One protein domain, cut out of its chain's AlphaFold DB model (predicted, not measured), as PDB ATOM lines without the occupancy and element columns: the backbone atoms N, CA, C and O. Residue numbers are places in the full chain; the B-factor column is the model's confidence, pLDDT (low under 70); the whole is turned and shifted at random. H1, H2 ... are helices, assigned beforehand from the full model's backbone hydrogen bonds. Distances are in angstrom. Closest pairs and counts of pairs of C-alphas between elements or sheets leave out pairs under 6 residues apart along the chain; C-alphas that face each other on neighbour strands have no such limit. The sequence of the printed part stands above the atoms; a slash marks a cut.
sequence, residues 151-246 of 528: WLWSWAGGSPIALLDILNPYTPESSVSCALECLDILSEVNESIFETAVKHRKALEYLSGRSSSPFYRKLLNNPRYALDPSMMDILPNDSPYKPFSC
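Overview. This is residues 151 to 246 of the 528 residues of an uncharacterized protein of Cryptococcus depauperatus CBS 7841 (UniProt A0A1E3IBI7). A slightly elongated pile of seven helices, in which H1, H2, H4 and H6 touch the one longer helix, H3, while H5 packs on H2 and H4, and H7 on H4 and H6; H1 is near one end of the long axis and a winding tail, residues 227 to 246, is at the other. H2 and H4 lie side by side, and H6 packs on H3. The printed part has 96 residues with seven named helices, H1 to H7 in order, and no named strand; its class is all helix. It is compact, with a radius of gyration of the C-alphas of 12.8 A, and spans 40 by 27 by 19 A.

Along the chain. H1 is residues 151 to 154, starting at C-alpha 151 (5.229, 31.526, 23.812). H2 is 160 to 165, and H3 is 173 to 189, 24.7 A long. H4 is 192 to 199, 10.9 A; H5 is 201 to 208, 10.6 A; H6 is 214 to 221, 10.4 A. H7 is 223 to 226, ending at C-alpha 226 (26.031, 45.984, 36.504).

Arrangement. H1 only just touches H3, with 3 pairs of C-alphas within 8 A, by H3 residues 182 to 186 alone; the closest C-alphas, Leu 152 and Cys 182, are 5.9 A apart. H2 and H4 touch at a shallow tilt of 27 degrees, the same way, closest at C-alphas 164 and 197, 6.8 A. H3, with residues 180 to 187 alone, touches H6 at a steep tilt of 50 degrees, closest at C-alphas 184 and 215, 5.0 A. H5 and H7 are apart. Every O i to N i+4 pair is within hydrogen-bond range in H4, H5 and H6, against 1 of 2 in H2 and 11 of 13 in H3; H1 and H7 are too short for such a pair.

Size, cuts and confidence. The C-alphas of Trp 151 and Cys 246, the two farthest apart, are 41.1 A apart. The printed part has no cut and no long link. Mean pLDDT of the printed part is 73.1, and residues 220 to 246 are among those under 70.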
ATOM      1  N   TRP A 151       4.755  32.792  24.367       81.19
ATOM      2  CA  TRP A 151       5.229  31.526  23.812       81.19
ATOM      3  C   TRP A 151       6.710  31.239  24.124       81.19
ATOM      4  O   TRP A 151       7.089  30.071  24.180       81.19
ATOM      5  N   LEU A 152       7.535  32.262  24.395       80.81
ATOM      6  CA  LEU A 152       8.962  32.096  24.710       80.81
ATOM      7  C   LEU A 152       9.208  31.443  26.076       80.81
ATOM      8  O   LEU A 152      10.258  30.841  26.280       80.81
ATOM      9  N   TRP A 153       8.256  31.538  27.008       82.12
ATOM     10  CA  TRP A 153       8.394  31.000  28.370       82.12
ATOM     11  C   TRP A 153       7.269  30.035  28.775       82.12
ATOM     12  O   TRP A 153       7.293  29.471  29.873       82.12
ATOM     13  N   SER A 154       6.272  29.810  27.913       82.19
ATOM     14  CA  SER A 154       5.148  28.904  28.188       82.19
ATOM     15  C   SER A 154       5.606  27.467  28.454       82.19
ATOM     16  O   SER A 154       5.070  26.808  29.343       82.19
ATOM     17  N   TRP A 155       6.653  27.016  27.760       82.81
ATOM     18  CA  TRP A 155       7.262  25.696  27.937       82.81
ATOM     19  C   TRP A 155       8.050  25.549  29.249       82.81
ATOM     20  O   TRP A 155       8.255  24.432  29.715       82.81
ATOM     21  N   ALA A 156       8.477  26.662  29.855       75.75
ATOM     22  CA  ALA A 156       9.302  26.681  31.060       75.75
ATOM     23  C   ALA A 156       8.487  26.743  32.363       75.75
ATOM     24  O   ALA A 156       9.006  26.397  33.420       75.75
ATOM     25  N   GLY A 157       7.217  27.165  32.306       68.50
ATOM     26  CA  GLY A 157       6.362  27.288  33.496       68.50
ATOM     27  C   GLY A 157       5.387  28.467  33.494       68.50
ATOM     28  O   GLY A 157       4.895  28.849  34.553       68.50
ATOM     29  N   GLY A 158       5.112  29.082  32.338       71.56
ATOM     30  CA  GLY A 158       4.067  30.108  32.203       71.56
ATOM     31  C   GLY A 158       4.441  31.509  32.704       71.56
ATOM     32  O   GLY A 158       3.660  32.440  32.521       71.56
ATOM     33  N   SER A 159       5.649  31.699  33.248       79.19
ATOM     34  CA  SER A 159       6.213  33.021  33.554       79.19
ATOM     35  C   SER A 159       7.666  33.159  33.070       79.19
ATOM     36  O   SER A 159       8.377  32.154  33.016       79.19
ATOM     37  N   PRO A 160       8.150  34.384  32.778       76.44
ATOM     38  CA  PRO A 160       9.547  34.626  32.396       76.44
ATOM     39  C   PRO A 160      10.564  34.222  33.477       76.44
ATOM     40  O   PRO A 160      11.699  33.881  33.163       76.44
ATOM     41  N   ILE A 161      10.155  34.213  34.750       80.50
ATOM     42  CA  ILE A 161      11.004  33.823  35.891       80.50
ATOM     43  C   ILE A 161      11.345  32.328  35.830       80.50
ATOM     44  O   ILE A 161      12.444  31.932  36.204       80.50
ATOM     45  N   ALA A 162      10.450  31.509  35.276       80.94
ATOM     46  CA  ALA A 162      10.683  30.079  35.140       80.94
ATOM     47  C   ALA A 162      11.867  29.761  34.204       80.94
ATOM     48  O   ALA A 162      12.552  28.761  34.396       80.94
ATOM     49  N   LEU A 163      12.175  30.643  33.239       81.56
ATOM     50  CA  LEU A 163      13.389  30.526  32.420       81.56
ATOM     51  C   LEU A 163      14.665  30.711  33.255       81.56
ATOM     52  O   LEU A 163      15.664  30.052  32.987       81.56
ATOM     53  N   LEU A 164      14.627  31.560  34.288       81.94
ATOM     54  CA  LEU A 164      15.744  31.759  35.217       81.94
ATOM     55  C   LEU A 164      15.898  30.574  36.183       81.94
ATOM     56  O   LEU A 164      17.021  30.206  36.513       81.94
ATOM     57  N   ASP A 165      14.803  29.924  36.585       82.31
ATOM     58  CA  ASP A 165      14.843  28.719  37.433       82.31
ATOM     59  C   ASP A 165      15.495  27.510  36.732       82.31
ATOM     60  O   ASP A 165      16.109  26.650  37.378       82.31
ATOM     61  N   ILE A 166      15.404  27.463  35.398       82.94
ATOM     62  CA  ILE A 166      16.049  26.444  34.557       82.94
ATOM     63  C   ILE A 166      17.574  26.635  34.507       82.94
ATOM     64  O   ILE A 166      18.292  25.671  34.241       82.94
ATOM     65  N   LEU A 167      18.094  27.832  34.805       79.81
ATOM     66  CA  LEU A 167      19.531  28.121  34.842       79.81
ATOM     67  C   LEU A 167      20.169  27.565  36.123       79.81
ATOM     68  O   LEU A 167      20.452  28.285  37.079       79.81
ATOM     69  N   ASN A 168      20.384  26.253  36.145       80.75
ATOM     70  CA  ASN A 168      20.995  25.546  37.259       80.75
ATOM     71  C   ASN A 168      21.932  24.431  36.739       80.75
ATOM     72  O   ASN A 168      21.838  24.035  35.581       80.75
ATOM     73  N   PRO A 169      22.853  23.907  37.566       75.06
ATOM     74  CA  PRO A 169      23.811  22.892  37.120       75.06
ATOM     75  C   PRO A 169      23.202  21.491  36.932       75.06
ATOM     76  O   PRO A 169      23.902  20.583  36.493       75.06
ATOM     77  N   TYR A 170      21.931  21.295  37.290       80.12
ATOM     78  CA  TYR A 170      21.246  20.001  37.251       80.12
ATOM     79  C   TYR A 170      20.328  19.846  36.028       80.12
ATOM     80  O   TYR A 170      19.805  18.756  35.794       80.12
ATOM     81  N   THR A 171      20.117  20.908  35.245       81.00
ATOM     82  CA  THR A 171      19.309  20.888  34.022       81.00
ATOM     83  C   THR A 171      20.149  20.505  32.801       81.00
ATOM     84  O   THR A 171      21.338  20.822  32.722       81.00
ATOM     85  N   PRO A 172      19.552  19.802  31.821       83.62
ATOM     86  CA  PRO A 172      20.261  19.405  30.610       83.62
ATOM     87  C   PRO A 172      20.685  20.632  29.792       83.62
ATOM     88  O   PRO A 172      19.915  21.581  29.625       83.62
ATOM     89  N   GLU A 173      21.898  20.594  29.231       81.31
ATOM     90  CA  GLU A 173      22.499  21.741  28.530       81.31
ATOM     91  C   GLU A 173      21.664  22.252  27.350       81.31
ATOM     92  O   GLU A 173      21.662  23.450  27.076       81.31
ATOM     93  N   SER A 174      20.911  21.371  26.685       81.00
ATOM     94  CA  SER A 174      19.994  21.736  25.601       81.00
ATOM     95  C   SER A 174      18.877  22.671  26.071       81.00
ATOM     96  O   SER A 174      18.534  23.627  25.380       81.00
ATOM     97  N   SER A 175      18.331  22.428  27.263       81.75
ATOM     98  CA  SER A 175      17.289  23.269  27.857       81.75
ATOM     99  C   SER A 175      17.860  24.581  28.383       81.75
ATOM    100  O   SER A 175      17.202  25.611  28.285       81.75
ATOM    101  N   VAL A 176      19.101  24.561  28.879       82.75
ATOM    102  CA  VAL A 176      19.827  25.767  29.299       82.75
ATOM    103  C   VAL A 176      20.151  26.669  28.104       82.75
ATOM    104  O   VAL A 176      19.938  27.872  28.196       82.75
ATOM    105  N   SER A 177      20.628  26.120  26.980       82.81
ATOM    106  CA  SER A 177      20.904  26.907  25.761       82.81
ATOM    107  C   SER A 177      19.634  27.564  25.228       82.81
ATOM    108  O   SER A 177      19.617  28.769  25.006       82.81
ATOM    109  N   CYS A 178      18.549  26.788  25.128       83.06
ATOM    110  CA  CYS A 178      17.245  27.292  24.708       83.06
ATOM    111  C   CYS A 178      16.733  28.397  25.650       83.06
ATOM    112  O   CYS A 178      16.302  29.450  25.194       83.06
ATOM    113  N   ALA A 179      16.857  28.214  26.971       84.06
ATOM    114  CA  ALA A 179      16.473  29.238  27.941       84.06
ATOM    115  C   ALA A 179      17.298  30.529  27.794       84.06
ATOM    116  O   ALA A 179      16.736  31.617  27.894       84.06
ATOM    117  N   LEU A 180      18.605  30.431  27.526       83.12
ATOM    118  CA  LEU A 180      19.468  31.595  27.296       83.12
ATOM    119  C   LEU A 180      19.126  32.335  25.998       83.12
ATOM    120  O   LEU A 180      19.129  33.560  25.999       83.12
ATOM    121  N   GLU A 181      18.804  31.615  24.922       83.81
ATOM    122  CA  GLU A 181      18.344  32.203  23.656       83.81
ATOM    123  C   GLU A 181      16.991  32.907  23.831       83.81
ATOM    124  O   GLU A 181      16.823  34.048  23.403       83.81
ATOM    125  N   CYS A 182      16.048  32.278  24.539       83.12
ATOM    126  CA  CYS A 182      14.771  32.902  24.876       83.12
ATOM    127  C   CYS A 182      14.964  34.153  25.742       83.12
ATOM    128  O   CYS A 182      14.329  35.170  25.482       83.12
ATOM    129  N   LEU A 183      15.845  34.113  26.746       81.88
ATOM    130  CA  LEU A 183      16.164  35.276  27.577       81.88
ATOM    131  C   LEU A 183      16.847  36.391  26.778       81.88
ATOM    132  O   LEU A 183      16.570  37.558  27.036       81.88
ATOM    133  N   ASP A 184      17.691  36.059  25.801       84.19
ATOM    134  CA  ASP A 184      18.351  37.041  24.940       84.19
ATOM    135  C   ASP A 184      17.337  37.806  24.078       84.19
ATOM    136  O   ASP A 184      17.336  39.036  24.078       84.19
ATOM    137  N   ILE A 185      16.403  37.091  23.446       82.88
ATOM    138  CA  ILE A 185      15.306  37.687  22.666       82.88
ATOM    139  C   ILE A 185      14.398  38.526  23.569       82.88
ATOM    140  O   ILE A 185      14.059  39.667  23.263       82.88
ATOM    141  N   LEU A 186      14.030  37.985  24.731       80.25
ATOM    142  CA  LEU A 186      13.172  38.684  25.680       80.25
ATOM    143  C   LEU A 186      13.822  39.951  26.255       80.25
ATOM    144  O   LEU A 186      13.118  40.906  26.579       80.25
ATOM    145  N   SER A 187      15.150  39.974  26.354       77.56
ATOM    146  CA  SER A 187      15.905  41.124  26.848       77.56
ATOM    147  C   SER A 187      15.858  42.341  25.922       77.56
ATOM    148  O   SER A 187      16.021  43.466  26.387       77.56
ATOM    149  N   GLU A 188      15.605  42.131  24.629       78.44
ATOM    150  CA  GLU A 188      15.452  43.205  23.640       78.44
ATOM    151  C   GLU A 188      14.056  43.833  23.687       78.44
ATOM    152  O   GLU A 188      13.874  44.992  23.320       78.44
ATOM    153  N   VAL A 189      13.074  43.074  24.173       72.81
ATOM    154  CA  VAL A 189      11.663  43.464  24.201       72.81
ATOM    155  C   VAL A 189      11.251  44.013  25.569       72.81
ATOM    156  O   VAL A 189      10.403  44.903  25.648       72.81
ATOM    157  N   ASN A 190      11.809  43.483  26.663       72.38
ATOM    158  CA  ASN A 190      11.349  43.792  28.013       72.38
ATOM    159  C   ASN A 190      12.500  43.967  29.022       72.38
ATOM    160  O   ASN A 190      13.076  42.997  29.521       72.38
ATOM    161  N   GLU A 191      12.757  45.221  29.412       69.25
ATOM    162  CA  GLU A 191      13.789  45.594  30.394       69.25
ATOM    163  C   GLU A 191      13.555  44.998  31.801       69.25
ATOM    164  O   GLU A 191      14.508  44.789  32.554       69.25
ATOM    165  N   SER A 192      12.313  44.641  32.163       73.94
ATOM    166  CA  SER A 192      11.994  44.064  33.488       73.94
ATOM    167  C   SER A 192      12.600  42.672  33.722       73.94
ATOM    168  O   SER A 192      12.706  42.198  34.858       73.94
ATOM    169  N   ILE A 193      13.050  42.007  32.657       76.62
ATOM    170  CA  ILE A 193      13.686  40.691  32.744       76.62
ATOM    171  C   ILE A 193      15.104  40.808  33.298       76.62
ATOM    172  O   ILE A 193      15.527  39.957  34.076       76.62
ATOM    173  N   PHE A 194      15.804  41.908  33.013       74.25
ATOM    174  CA  PHE A 194      17.080  42.190  33.664       74.25
ATOM    175  C   PHE A 194      16.900  42.431  35.167       74.25
ATOM    176  O   PHE A 194      17.656  41.882  35.963       74.25
ATOM    177  N   GLU A 195      15.860  43.159  35.584       74.88
ATOM    178  CA  GLU A 195      15.572  43.375  37.013       74.88
ATOM    179  C   GLU A 195      15.245  42.076  37.761       74.88
ATOM    180  O   GLU A 195      15.628  41.899  38.918       74.88
ATOM    181  N   THR A 196      14.515  41.162  37.120       76.12
ATOM    182  CA  THR A 196      14.174  39.860  37.714       76.12
ATOM    183  C   THR A 196      15.361  38.899  37.712       76.12
ATOM    184  O   THR A 196      15.552  38.190  38.700       76.12
ATOM    185  N   ALA A 197      16.207  38.932  36.677       76.12
ATOM    186  CA  ALA A 197      17.458  38.178  36.620       76.12
ATOM    187  C   ALA A 197      18.436  38.611  37.716       76.12
ATOM    188  O   ALA A 197      19.003  37.761  38.397       76.12
ATOM    189  N   VAL A 198      18.576  39.920  37.951       75.12
ATOM    190  CA  VAL A 198      19.464  40.459  38.992       75.12
ATOM    191  C   VAL A 198      19.017  40.059  40.409       75.12
ATOM    192  O   VAL A 198      19.843  39.818  41.284       75.12
ATOM    193  N   LYS A 199      17.707  39.900  40.635       78.12
ATOM    194  CA  LYS A 199      17.152  39.419  41.914       78.12
ATOM    195  C   LYS A 199      17.313  37.905  42.116       78.12
ATOM    196  O   LYS A 199      17.158  37.420  43.239       78.12
ATOM    197  N   HIS A 200      17.615  37.143  41.063       78.38
ATOM    198  CA  HIS A 200      17.686  35.681  41.107       78.38
ATOM    199  C   HIS A 200      19.126  35.181  41.270       78.38
ATOM    200  O   HIS A 200      19.829  34.856  40.314       78.38
ATOM    201  N   ARG A 201      19.567  35.089  42.529       73.94
ATOM    202  CA  ARG A 201      20.958  34.768  42.897       73.94
ATOM    203  C   ARG A 201      21.495  33.465  42.288       73.94
ATOM    204  O   ARG A 201      22.642  33.426  41.860       73.94
ATOM    205  N   LYS A 202      20.678  32.407  42.217       75.00
ATOM    206  CA  LYS A 202      21.112  31.097  41.693       75.00
ATOM    207  C   LYS A 202      21.379  31.141  40.188       75.00
ATOM    208  O   LYS A 202      22.359  30.563  39.727       75.00
ATOM    209  N   ALA A 203      20.536  31.859  39.447       74.94
ATOM    210  CA  ALA A 203      20.722  32.071  38.019       74.94
ATOM    211  C   ALA A 203      21.979  32.914  37.743       74.94
ATOM    212  O   ALA A 203      22.753  32.579  36.852       74.94
ATOM    213  N   LEU A 204      22.234  33.956  38.544       74.19
ATOM    214  CA  LEU A 204      23.438  34.791  38.426       74.19
ATOM    215  C   LEU A 204      24.741  34.029  38.704       74.19
ATOM    216  O   LEU A 204      25.707  34.181  37.957       74.19
ATOM    217  N   GLU A 205      24.771  33.197  39.747       75.25
ATOM    218  CA  GLU A 205      25.926  32.349  40.079       75.25
ATOM    219  C   GLU A 205      26.220  31.327  38.967       75.25
ATOM    220  O   GLU A 205      27.376  31.016  38.688       75.25
ATOM    221  N   TYR A 206      25.187  30.834  38.280       76.31
ATOM    222  CA  TYR A 206      25.354  29.944  37.133       76.31
ATOM    223  C   TYR A 206      25.790  30.691  35.857       76.31
ATOM    224  O   TYR A 206      26.642  30.210  35.107       76.31
ATOM    225  N   LEU A 207      25.254  31.895  35.623       74.50
ATOM    226  CA  LEU A 207      25.614  32.758  34.492       74.50
ATOM    227  C   LEU A 207      27.057  33.270  34.574       74.50
ATOM    228  O   LEU A 207      27.722  33.369  33.544       74.50
ATOM    229  N   SER A 208      27.574  33.535  35.777       70.44
ATOM    230  CA  SER A 208      28.965  33.965  35.971       70.44
ATOM    231  C   SER A 208      29.979  32.883  35.587       70.44
ATOM    232  O   SER A 208      31.041  33.194  35.045       70.44
ATOM    233  N   GLY A 209      29.613  31.606  35.750       70.25
ATOM    234  CA  GLY A 209      30.364  30.464  35.223       70.25
ATOM    235  C   GLY A 209      30.342  30.351  33.689       70.25
ATOM    236  O   GLY A 209      31.192  29.672  33.115       70.25
ATOM    237  N   ARG A 210      29.410  31.034  33.006       70.69
ATOM    238  CA  ARG A 210      29.240  31.062  31.540       70.69
ATOM    239  C   ARG A 210      29.320  32.494  30.994       70.69
ATOM    240  O   ARG A 210      28.405  32.993  30.328       70.69
ATOM    241  N   SER A 211      30.473  33.126  31.212       62.38
ATOM    242  CA  SER A 211      30.800  34.499  30.783       62.38
ATOM    243  C   SER A 211      30.743  34.753  29.262       62.38
ATOM    244  O   SER A 211      30.811  35.900  28.811       62.38
ATOM    245  N   SER A 212      30.603  33.703  28.446       66.50
ATOM    246  CA  SER A 212      30.455  33.789  26.989       66.50
ATOM    247  C   SER A 212      29.026  34.064  26.513       66.50
ATOM    248  O   SER A 212      28.852  34.395  25.340       66.50
ATOM    249  N   SER A 213      28.014  33.945  27.378       73.75
ATOM    250  CA  SER A 213      26.617  34.091  26.957       73.75
ATOM    251  C   SER A 213      26.269  35.544  26.567       73.75
ATOM    252  O   SER A 213      26.662  36.486  27.265       73.75
ATOM    253  N   PRO A 214      25.531  35.758  25.456       74.25
ATOM    254  CA  PRO A 214      25.182  37.097  24.970       74.25
ATOM    255  C   PRO A 214      24.291  37.848  25.967       74.25
ATOM    256  O   PRO A 214      24.537  39.021  26.237       74.25
ATOM    257  N   PHE A 215      23.356  37.141  26.607       76.38
ATOM    258  CA  PHE A 215      22.499  37.674  27.663       76.38
ATOM    259  C   PHE A 215      23.302  38.210  28.863       76.38
ATOM    260  O   PHE A 215      23.081  39.336  29.307       76.38
ATOM    261  N   TYR A 216      24.298  37.457  29.351       74.19
ATOM    262  CA  TYR A 216      25.148  37.906  30.459       74.19
ATOM    263  C   TYR A 216      26.038  39.090  30.057       74.19
ATOM    264  O   TYR A 216      26.216  40.019  30.839       74.19
ATOM    265  N   ARG A 217      26.537  39.127  28.815       72.19
ATOM    266  CA  ARG A 217      27.268  40.294  28.288       72.19
ATOM    267  C   ARG A 217      26.387  41.538  28.196       72.19
ATOM    268  O   ARG A 217      26.838  42.614  28.571       72.19
ATOM    269  N   LYS A 218      25.138  41.405  27.740       73.56
ATOM    270  CA  LYS A 218      24.160  42.506  27.724       73.56
ATOM    271  C   LYS A 218      23.870  43.007  29.143       73.56
ATOM    272  O   LYS A 218      23.844  44.213  29.368       73.56
ATOM    273  N   LEU A 219      23.749  42.099  30.112       72.94
ATOM    274  CA  LEU A 219      23.562  42.440  31.523       72.94
ATOM    275  C   LEU A 219      24.780  43.187  32.103       72.94
ATOM    276  O   LEU A 219      24.607  44.193  32.782       72.94
ATOM    277  N   LEU A 220      26.003  42.751  31.776       69.88
ATOM    278  CA  LEU A 220      27.252  43.398  32.202       69.88
ATOM    279  C   LEU A 220      27.518  44.749  31.526       69.88
ATOM    280  O   LEU A 220      28.126  45.620  32.142       69.88
ATOM    281  N   ASN A 221      27.094  44.925  30.275       68.75
ATOM    282  CA  ASN A 221      27.261  46.176  29.532       68.75
ATOM    283  C   ASN A 221      26.230  47.240  29.935       68.75
ATOM    284  O   ASN A 221      26.439  48.424  29.677       68.75
ATOM    285  N   ASN A 222      25.127  46.834  30.569       69.00
ATOM    286  CA  ASN A 222      24.099  47.753  31.027       69.00
ATOM    287  C   ASN A 222      24.458  48.341  32.404       69.00
ATOM    288  O   ASN A 222      24.457  47.624  33.410       69.00
ATOM    289  N   PRO A 223      24.679  49.664  32.503       60.59
ATOM    290  CA  PRO A 223      25.215  50.284  33.713       60.59
ATOM    291  C   PRO A 223      24.250  50.247  34.905       60.59
ATOM    292  O   PRO A 223      24.692  50.274  36.049       60.59
ATOM    293  N   ARG A 224      22.934  50.174  34.652       63.31
ATOM    294  CA  ARG A 224      21.905  50.092  35.704       63.31
ATOM    295  C   ARG A 224      21.922  48.755  36.449       63.31
ATOM    296  O   ARG A 224      21.635  48.735  37.637       63.31
ATOM    297  N   TYR A 225      22.253  47.666  35.756       65.38
ATOM    298  CA  TYR A 225      22.209  46.307  36.303       65.38
ATOM    299  C   TYR A 225      23.587  45.835  36.768       65.38
ATOM    300  O   TYR A 225      23.690  45.128  37.765       65.38
ATOM    301  N   ALA A 226      24.657  46.283  36.105       61.38
ATOM    302  CA  ALA A 226      26.031  45.984  36.504       61.38
ATOM    303  C   ALA A 226      26.420  46.595  37.865       61.38
ATOM    304  O   ALA A 226      27.279  46.047  38.547       61.38
ATOM    305  N   LEU A 227      25.791  47.707  38.266       59.75
ATOM    306  CA  LEU A 227      26.006  48.366  39.562       59.75
ATOM    307  C   LEU A 227      25.011  47.942  40.657       59.75
ATOM    308  O   LEU A 227      25.039  48.507  41.752       59.75
ATOM    309  N   ASP A 228      24.117  46.982  40.391       65.44
ATOM    310  CA  ASP A 228      23.202  46.483  41.422       65.44
ATOM    311  C   ASP A 228      24.008  45.766  42.528       65.44
ATOM    312  O   ASP A 228      24.915  44.987  42.208       65.44
ATOM    313  N   PRO A 229      23.704  45.989  43.825       62.94
ATOM    314  CA  PRO A 229      24.389  45.331  44.943       62.94
ATOM    315  C   PRO A 229      24.473  43.804  44.808       62.94
ATOM    316  O   PRO A 229      25.424  43.205  45.296       62.94
ATOM    317  N   SER A 230      23.525  43.177  44.111       63.97
ATOM    318  CA  SER A 230      23.480  41.722  43.899       63.97
ATOM    319  C   SER A 230      24.497  41.223  42.858       63.97
ATOM    320  O   SER A 230      24.892  40.059  42.879       63.97
ATOM    321  N   MET A 231      24.920  42.100  41.942       62.50
ATOM    322  CA  MET A 231      25.871  41.817  40.861       62.50
ATOM    323  C   MET A 231      27.312  42.185  41.229       62.50
ATOM    324  O   MET A 231      28.248  41.628  40.656       62.50
ATOM    325  N   MET A 232      27.493  43.090  42.194       60.19
ATOM    326  CA  MET A 232      28.790  43.656  42.580       60.19
ATOM    327  C   MET A 232      29.808  42.609  43.062       60.19
ATOM    328  O   MET A 232      31.002  42.766  42.788       60.19
ATOM    329  N   ASP A 233      29.336  41.520  43.680       62.94
ATOM    330  CA  ASP A 233      30.156  40.396  44.163       62.94
ATOM    331  C   ASP A 233      30.532  39.392  43.053       62.94
ATOM    332  O   ASP A 233      31.441  38.579  43.218       62.94
ATOM    333  N   ILE A 234      29.826  39.430  41.917       62.62
ATOM    334  CA  ILE A 234      29.867  38.415  40.848       62.62
ATOM    335  C   ILE A 234      30.503  38.981  39.556       62.62
ATOM    336  O   ILE A 234      30.713  38.262  38.577       62.62
ATOM    337  N   LEU A 235      30.845  40.276  39.537       61.81
ATOM    338  CA  LEU A 235      31.450  40.959  38.391       61.81
ATOM    339  C   LEU A 235      32.804  40.334  37.985       61.81
ATOM    340  O   LEU A 235      33.714  40.230  38.815       61.81
ATOM    341  N   PRO A 236      33.005  40.001  36.693       62.94
ATOM    342  CA  PRO A 236      34.292  39.535  36.188       62.94
ATOM    343  C   PRO A 236      35.405  40.569  36.396       62.94
ATOM    344  O   PRO A 236      35.173  41.781  36.312       62.94
ATOM    345  N   ASN A 237      36.638  40.086  36.583       57.88
ATOM    346  CA  ASN A 237      37.831  40.922  36.774       57.88
ATOM    347  C   ASN A 237      38.081  41.923  35.635       57.88
ATOM    348  O   ASN A 237      38.629  42.990  35.897       57.88
ATOM    349  N   ASP A 238      37.630  41.588  34.427       57.16
ATOM    350  CA  ASP A 238      37.816  42.373  33.204       57.16
ATOM    351  C   ASP A 238      36.674  43.372  32.941       57.16
ATOM    352  O   ASP A 238      36.689  44.085  31.938       57.16
ATOM    353  N   SER A 239      35.657  43.427  33.810       60.50
ATOM    354  CA  SER A 239      34.515  44.323  33.609       60.50
ATOM    355  C   SER A 239      34.882  45.789  33.909       60.50
ATOM    356  O   SER A 239      35.507  46.075  34.937       60.50
ATOM    357  N   PRO A 240      34.450  46.751  33.067       60.34
ATOM    358  CA  PRO A 240      34.756  48.174  33.256       60.34
ATOM    359  C   PRO A 240      34.118  48.759  34.526       60.34
ATOM    360  O   PRO A 240      34.534  49.817  34.991       60.34
ATOM    361  N   TYR A 241      33.134  48.059  35.104       61.03
ATOM    362  CA  TYR A 241      32.387  48.485  36.287       61.03
ATOM    363  C   TYR A 241      32.933  47.931  37.612       61.03
ATOM    364  O   TYR A 241      32.585  48.435  38.676       61.03
ATOM    365  N   LYS A 242      33.853  46.957  37.577       60.72
ATOM    366  CA  LYS A 242      34.498  46.407  38.780       60.72
ATOM    367  C   LYS A 242      35.169  47.451  39.694       60.72
ATOM    368  O   LYS A 242      35.073  47.298  40.912       60.72
ATOM    369  N   PRO A 243      35.808  48.525  39.184       59.12
ATOM    370  CA  PRO A 243      36.382  49.573  40.031       59.12
ATOM    371  C   PRO A 243      35.358  50.288  40.929       59.12
ATOM    372  O   PRO A 243      35.738  50.863  41.945       59.12
ATOM    373  N   PHE A 244      34.064  50.232  40.589       57.88
ATOM    374  CA  PHE A 244      32.977  50.803  41.391       57.88
ATOM    375  C   PHE A 244      32.462  49.853  42.485       57.88
ATOM    376  O   PHE A 244      31.674  50.279  43.326       57.88
ATOM    377  N   SER A 245      32.933  48.599  42.521       56.09
ATOM    378  CA  SER A 245      32.561  47.583  43.521       56.09
ATOM    379  C   SER A 245      33.358  47.697  44.837       56.09
ATOM    380  O   SER A 245      32.917  47.218  45.876       56.09
ATOM    381  N   CYS A 246      34.488  48.421  44.858       59.03
ATOM    382  CA  CYS A 246      35.345  48.550  46.049       59.03
ATOM    383  C   CYS A 246      34.610  49.128  47.272       59.03
ATOM    384  O   CYS A 246      34.043  50.209  47.193       59.03
TER     385      CYS A 246